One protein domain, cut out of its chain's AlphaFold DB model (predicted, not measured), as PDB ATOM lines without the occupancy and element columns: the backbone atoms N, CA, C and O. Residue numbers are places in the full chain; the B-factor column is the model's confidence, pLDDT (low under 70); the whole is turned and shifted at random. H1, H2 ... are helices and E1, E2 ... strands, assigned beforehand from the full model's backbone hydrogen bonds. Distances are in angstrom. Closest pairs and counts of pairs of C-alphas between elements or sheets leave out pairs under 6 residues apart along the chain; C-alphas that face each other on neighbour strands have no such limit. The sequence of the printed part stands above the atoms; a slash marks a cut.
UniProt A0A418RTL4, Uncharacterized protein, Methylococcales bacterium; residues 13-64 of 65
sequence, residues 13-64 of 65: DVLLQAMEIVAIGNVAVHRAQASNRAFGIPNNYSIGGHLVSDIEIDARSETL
ATOM      1  N   ASP A  13      33.760  18.284  44.113       93.00
ATOM      2  CA  ASP A  13      33.411  17.024  43.453       93.00
ATOM      3  C   ASP A  13      31.890  16.878  43.356       93.00
ATOM      4  O   ASP A  13      31.355  16.474  42.321       93.00
ATOM      5  N   VAL A  14      31.173  17.297  44.404       91.31
ATOM      6  CA  VAL A  14      29.703  17.314  44.399       91.31
ATOM      7  C   VAL A  14      29.165  18.327  43.386       91.31
ATOM      8  O   VAL A  14      28.187  18.041  42.693       91.31
ATOM      9  N   LEU A  15      29.802  19.495  43.257       89.88
ATOM     10  CA  LEU A  15      29.435  20.484  42.243       89.88
ATOM     11  C   LEU A  15      29.637  19.934  40.825       89.88
ATOM     12  O   LEU A  15      28.738  20.063  39.992       89.88
ATOM     13  N   LEU A  16      30.784  19.310  40.552       92.25
ATOM     14  CA  LEU A  16      31.098  18.747  39.238       92.25
ATOM     15  C   LEU A  16      30.105  17.647  38.844       92.25
ATOM     16  O   LEU A  16      29.570  17.681  37.737       92.25
ATOM     17  N   GLN A  17      29.775  16.741  39.767       93.06
ATOM     18  CA  GLN A  17      28.756  15.711  39.536       93.06
ATOM     19  C   GLN A  17      27.372  16.318  39.269       93.06
ATOM     20  O   GLN A  17      26.663  15.892  38.357       93.06
ATOM     21  N   ALA A  18      26.981  17.346  40.028       91.25
ATOM     22  CA  ALA A  18      25.714  18.035  39.803       91.25
ATOM     23  C   ALA A  18      25.669  18.705  38.418       91.25
ATOM     24  O   ALA A  18      24.652  18.623  37.726       91.25
ATOM     25  N   MET A  19      26.769  19.332  37.988       93.06
ATOM     26  CA  MET A  19      26.883  19.933  36.657       93.06
ATOM     27  C   MET A  19      26.789  18.891  35.540       93.06
ATOM     28  O   MET A  19      26.122  19.143  34.536       93.06
ATOM     29  N   GLU A  20      27.399  17.718  35.715       95.94
ATOM     30  CA  GLU A  20      27.314  16.618  34.752       95.94
ATOM     31  C   GLU A  20      25.872  16.115  34.595       95.94
ATOM     32  O   GLU A  20      25.365  15.999  33.477       95.94
ATOM     33  N   ILE A  21      25.160  15.917  35.708       94.94
ATOM     34  CA  ILE A  21      23.745  15.516  35.691       94.94
ATOM     35  C   ILE A  21      22.886  16.575  34.990       94.94
ATOM     36  O   ILE A  21      22.033  16.235  34.166       94.94
ATOM     37  N   VAL A  22      23.120  17.860  35.273       94.31
ATOM     38  CA  VAL A  22      22.416  18.965  34.603       94.31
ATOM     39  C   VAL A  22      22.697  18.962  33.102       94.31
ATOM     40  O   VAL A  22      21.767  19.126  32.312       94.31
ATOM     41  N   ALA A  23      23.941  18.731  32.681       93.06
ATOM     42  CA  ALA A  23      24.298  18.660  31.267       93.06
ATOM     43  C   ALA A  23      23.564  17.514  30.549       93.06
ATOM     44  O   ALA A  23      22.975  17.732  29.486       93.06
ATOM     45  N   ILE A  24      23.525  16.321  31.151       93.44
ATOM     46  CA  ILE A  24      22.777  15.166  30.625       93.44
ATOM     47  C   ILE A  24      21.283  15.498  30.516       93.44
ATOM     48  O   ILE A  24      20.665  15.262  29.473       93.44
ATOM     49  N   GLY A  25      20.712  16.092  31.566       93.56
ATOM     50  CA  GLY A  25      19.317  16.524  31.591       93.56
ATOM     51  C   GLY A  25      18.995  17.523  30.481       93.56
ATOM     52  O   GLY A  25      18.008  17.352  29.767       93.56
ATOM     53  N   ASN A  26      19.860  18.515  30.265       94.81
ATOM     54  CA  ASN A  26      19.688  19.524  29.220       94.81
ATOM     55  C   ASN A  26      19.666  18.902  27.818       94.81
ATOM     56  O   ASN A  26      18.825  19.270  26.997       94.81
ATOM     57  N   VAL A  27      20.540  17.927  27.546       96.38
ATOM     58  CA  VAL A  27      20.542  17.204  26.264       96.38
ATOM     59  C   VAL A  27      19.241  16.422  26.072       96.38
ATOM     60  O   VAL A  27      18.657  16.461  24.986       96.38
ATOM     61  N   ALA A  28      18.762  15.730  27.108       96.00
ATOM     62  CA  ALA A  28      17.511  14.977  27.046       96.00
ATOM     63  C   ALA A  28      16.301  15.895  26.799       96.00
ATOM     64  O   ALA A  28      15.492  15.619  25.912       96.00
ATOM     65  N   VAL A  29      16.219  17.015  27.523       95.12
ATOM     66  CA  VAL A  29      15.170  18.031  27.350       95.12
ATOM     67  C   VAL A  29      15.200  18.604  25.937       95.12
ATOM     68  O   VAL A  29      14.159  18.674  25.292       95.12
ATOM     69  N   HIS A  30      16.376  18.957  25.415       94.94
ATOM     70  CA  HIS A  30      16.491  19.515  24.069       94.94
ATOM     71  C   HIS A  30      16.008  18.536  22.990       94.94
ATOM     72  O   HIS A  30      15.266  18.919  22.084       94.94
ATOM     73  N   ARG A  31      16.376  17.253  23.107       97.12
ATOM     74  CA  ARG A  31      15.901  16.205  22.189       97.12
ATOM     75  C   ARG A  31      14.383  16.048  22.250       97.12
ATOM     76  O   ARG A  31      13.745  16.020  21.204       97.12
ATOM     77  N   ALA A  32      13.810  16.005  23.452       96.12
ATOM     78  CA  ALA A  32      12.362  15.919  23.632       96.12
ATOM     79  C   ALA A  32      11.641  17.129  23.020       96.12
ATOM     80  O   ALA A  32      10.648  16.959  22.320       96.12
ATOM     81  N   GLN A  33      12.175  18.338  23.207       95.62
ATOM     82  CA  GLN A  33      11.604  19.556  22.630       95.62
ATOM     83  C   GLN A  33      11.624  19.548  21.102       95.62
ATOM     84  O   GLN A  33      10.640  19.933  20.470       95.62
ATOM     85  N   ALA A  34      12.723  19.089  20.501       95.81
ATOM     86  CA  ALA A  34      12.822  18.931  19.055       95.81
ATOM     87  C   ALA A  34      11.796  17.915  18.525       95.81
ATOM     88  O   ALA A  34      11.113  18.193  17.541       95.81
ATOM     89  N   SER A  35      11.637  16.771  19.200       97.31
ATOM     90  CA  SER A  35      10.609  15.783  18.854       97.31
ATOM     91  C   SER A  35       9.198  16.350  18.997       97.31
ATOM     92  O   SER A  35       8.388  16.180  18.093       97.31
ATOM     93  N   ASN A  36       8.910  17.074  20.079       96.19
ATOM     94  CA  ASN A  36       7.611  17.705  20.295       96.19
ATOM     95  C   ASN A  36       7.242  18.642  19.140       96.19
ATOM     96  O   ASN A  36       6.158  18.504  18.579       96.19
ATOM     97  N   ARG A  37       8.173  19.499  18.699       93.38
ATOM     98  CA  ARG A  37       7.956  20.374  17.532       93.38
ATOM     99  C   ARG A  37       7.666  19.581  16.262       93.38
ATOM    100  O   ARG A  37       6.743  19.924  15.534       93.38
ATOM    101  N   ALA A  38       8.404  18.495  16.023       94.81
ATOM    102  CA  ALA A  38       8.177  17.628  14.867       94.81
ATOM    103  C   ALA A  38       6.785  16.964  14.878       94.81
ATOM    104  O   ALA A  38       6.237  16.679  13.817       94.81
ATOM    105  N   PHE A  39       6.202  16.747  16.060       95.50
ATOM    106  CA  PHE A  39       4.858  16.190  16.232       95.50
ATOM    107  C   PHE A  39       3.758  17.249  16.418       95.50
ATOM    108  O   PHE A  39       2.604  16.880  16.629       95.50
ATOM    109  N   GLY A  40       4.084  18.546  16.363       91.94
ATOM    110  CA  GLY A  40       3.129  19.627  16.642       91.94
ATOM    111  C   GLY A  40       2.659  19.683  18.102       91.94
ATOM    112  O   GLY A  40       1.598  20.230  18.393       91.94
ATOM    113  N   ILE A  41       3.422  19.096  19.026       94.31
ATOM    114  CA  ILE A  41       3.163  19.128  20.466       94.31
ATOM    115  C   ILE A  41       3.833  20.388  21.044       94.31
ATOM    116  O   ILE A  41       5.036  20.565  20.845       94.31
ATOM    117  N   PRO A  42       3.109  21.247  21.783       94.00
ATOM    118  CA  PRO A  42       3.697  22.443  22.381       94.00
ATOM    119  C   PRO A  42       4.708  22.117  23.485       94.00
ATOM    120  O   PRO A  42       4.466  21.262  24.346       94.00
ATOM    121  N   ASN A  43       5.815  22.857  23.521       95.88
ATOM    122  CA  ASN A  43       6.733  22.860  24.656       95.88
ATOM    123  C   ASN A  43       6.337  23.941  25.654       95.88
ATOM    124  O   ASN A  43       6.192  25.104  25.292       95.88
ATOM    125  N   ASN A  44       6.236  23.562  26.927       94.50
ATOM    126  CA  ASN A  44       5.947  24.489  28.015       94.50
ATOM    127  C   ASN A  44       7.211  24.775  28.834       94.50
ATOM    128  O   ASN A  44       7.938  23.857  29.225       94.50
ATOM    129  N   TYR A  45       7.438  26.047  29.132       91.94
ATOM    130  CA  TYR A  45       8.592  26.566  29.859       91.94
ATOM    131  C   TYR A  45       8.126  27.323  31.097       91.94
ATOM    132  O   TYR A  45       7.124  28.026  31.040       91.94
ATOM    133  N   SER A  46       8.866  27.232  32.202       91.00
ATOM    134  CA  SER A  46       8.657  28.103  33.364       91.00
ATOM    135  C   SER A  46       9.674  29.240  33.330       91.00
ATOM    136  O   SER A  46      10.865  29.013  33.543       91.00
ATOM    137  N   ILE A  47       9.219  30.456  33.037       87.88
ATOM    138  CA  ILE A  47      10.055  31.655  32.929       87.88
ATOM    139  C   ILE A  47       9.552  32.667  33.954       87.88
ATOM    140  O   ILE A  47       8.405  33.103  33.904       87.88
ATOM    141  N   GLY A  48      10.391  33.007  34.936       90.00
ATOM    142  CA  GLY A  48      10.013  33.952  35.995       90.00
ATOM    143  C   GLY A  48       8.807  33.510  36.838       90.00
ATOM    144  O   GLY A  48       8.122  34.357  37.396       90.00
ATOM    145  N   GLY A  49       8.522  32.204  36.916       93.00
ATOM    146  CA  GLY A  49       7.350  31.664  37.619       93.00
ATOM    147  C   GLY A  49       6.066  31.611  36.782       93.00
ATOM    148  O   GLY A  49       5.037  31.168  37.288       93.00
ATOM    149  N   HIS A  50       6.124  32.008  35.512       91.00
ATOM    150  CA  HIS A  50       5.016  31.903  34.568       91.00
ATOM    151  C   HIS A  50       5.251  30.752  33.594       91.00
ATOM    152  O   HIS A  50       6.371  30.561  33.117       91.00
ATOM    153  N   LEU A  51       4.194  29.998  33.289       92.19
ATOM    154  CA  LEU A  51       4.232  29.005  32.221       92.19
ATOM    155  C   LEU A  51       4.030  29.695  30.872       92.19
ATOM    156  O   LEU A  51       3.120  30.508  30.728       92.19
ATOM    157  N   VAL A  52       4.893  29.375  29.913       92.69
ATOM    158  CA  VAL A  52       4.887  29.920  28.552       92.69
ATOM    159  C   VAL A  52       4.998  28.764  27.566       92.69
ATOM    160  O   VAL A  52       5.855  27.899  27.746       92.69
ATOM    161  N   SER A  53       4.159  28.756  26.532       93.56
ATOM    162  CA  SER A  53       4.198  27.771  25.446       93.56
ATOM    163  C   SER A  53       4.921  28.333  24.217       93.56
ATOM    164  O   SER A  53       4.727  29.503  23.882       93.56
ATOM    165  N   ASP A  54       5.729  27.529  23.518       91.38
ATOM    166  CA  ASP A  54       6.376  27.971  22.267       91.38
ATOM    167  C   ASP A  54       5.366  28.306  21.160       91.38
ATOM    168  O   ASP A  54       5.528  29.319  20.485       91.38
ATOM    169  N   ILE A  55       4.261  27.564  21.053       88.00
ATOM    170  CA  ILE A  55       3.190  27.863  20.082       88.00
ATOM    171  C   ILE A  55       2.556  29.245  20.330       88.00
ATOM    172  O   ILE A  55       2.186  29.948  19.389       88.00
ATOM    173  N   GLU A  56       2.434  29.670  21.592       85.19
ATOM    174  CA  GLU A  56       1.894  30.996  21.928       85.19
ATOM    175  C   GLU A  56       2.874  32.127  21.584       85.19
ATOM    176  O   GLU A  56       2.446  33.237  21.259       85.19
ATOM    177  N   ILE A  57       4.182  31.859  21.664       80.69
ATOM    178  CA  ILE A  57       5.237  32.804  21.273       80.69
ATOM    179  C   ILE A  57       5.221  32.999  19.755       80.69
ATOM    180  O   ILE A  57       5.255  34.142  19.291       80.69
ATOM    181  N   ASP A  58       5.128  31.910  18.995       78.38
ATOM    182  CA  ASP A  58       5.111  31.952  17.532       78.38
ATOM    183  C   ASP A  58       3.892  32.746  17.025       78.38
ATOM    184  O   ASP A  58       4.045  33.711  16.277       78.38
ATOM    185  N   ALA A  59       2.693  32.465  17.552       75.12
ATOM    186  CA  ALA A  59       1.464  33.181  17.185       75.12
ATOM    187  C   ALA A  59       1.499  34.691  17.513       75.12
ATOM    188  O   ALA A  59       0.949  35.523  16.782       75.12
ATOM    189  N   ARG A  60       2.151  35.082  18.619       74.19
ATOM    190  CA  ARG A  60       2.351  36.501  18.976       74.19
ATOM    191  C   ARG A  60       3.380  37.193  18.087       74.19
ATOM    192  O   ARG A  60       3.293  38.400  17.885       74.19
ATOM    193  N   SER A  61       4.350  36.447  17.570       71.94
ATOM    194  CA  SER A  61       5.384  36.978  16.679       71.94
ATOM    195  C   SER A  61       4.833  37.253  15.276       71.94
ATOM    196  O   SER A  61       5.237  38.219  14.638       71.94
ATOM    197  N   GLU A  62       3.864  36.461  14.815       69.81
ATOM    198  CA  GLU A  62       3.164  36.682  13.540       69.81
ATOM    199  C   GLU A  62       2.230  37.899  13.562       69.81
ATOM    200  O   GLU A  62       2.037  38.544  12.541       69.81
ATOM    201  N   THR A  63       1.665  38.245  14.721       64.81
ATOM    202  CA  THR A  63       0.731  39.379  14.864       64.81
ATOM    203  C   THR A  63       1.417  40.737  15.031       64.81
ATOM    204  O   THR A  63       0.745  41.767  14.989       64.81
ATOM    205  N   LEU A  64       2.738  40.754  15.227       60.25
ATOM    206  CA  LEU A  64       3.551  41.966  15.380       60.25
ATOM    207  C   LEU A  64       4.327  42.349  14.105       60.25
ATOM    208  O   LEU A  64       5.066  43.334  14.142       60.25
TER     209      LEU A  64
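This is residues 13 to 64 of the 65 residues of an uncharacterized protein of Methylococcales bacterium (UniProt A0A418RTL4). Look first for a small hairpin of two short strands, E1 and E2; the long helix H1 leads into it and the short helix H2 runs on from it. Most of H1, residues 13 to 31, sticks out as a long free arm, and the parts have few contacts with each other. The printed part has 52 residues, mostly helix, with two named helices and two named strands in the order H1, E1, E2, H2; the sheet, E1 - E2, is antiparallel. The whole is only just loose, close to extended, with a radius of gyration of the C-alphas of 14.7 A, and it is elongated, spanning 49 by 26 by 15 A.

Find C-alpha 44 at (5.947, 24.489, 28.015), where E1 begins; it covers residues 44 to 47. E2 is residues 50 to 53. Go back to C-alpha 13 at (33.411, 17.024, 43.453): from there H1, residues 13 to 38, runs 38.1 A. H2, residues 54 to 62, runs 12.7 A to C-alpha 62 at (3.164, 36.682, 13.540).

E1 and E2 form a hairpin, antiparallel, with 144 degrees between their directions. Look at N 45 and O 52, 2.8 A apart, and N 52 and O 45, 2.8 A apart, both within hydrogen-bond range. The closest C-alphas of E1 and H2 are those of Asn 44 and Asp 54, 6.7 A apart. H1 is apart from E2 and from H2. In H1 and H2 every O i to N i+4 pair is within hydrogen-bond range.

The C-alphas farthest apart, those of Asp 13 and Thr 63, are 48.8 A from each other. Residues 46 to 51 and 57 to 64 also stand free. The printed part has no cut, and its three links are tight. The mean pLDDT of the printed part is 90.0; residues 62 to 64 are under 70.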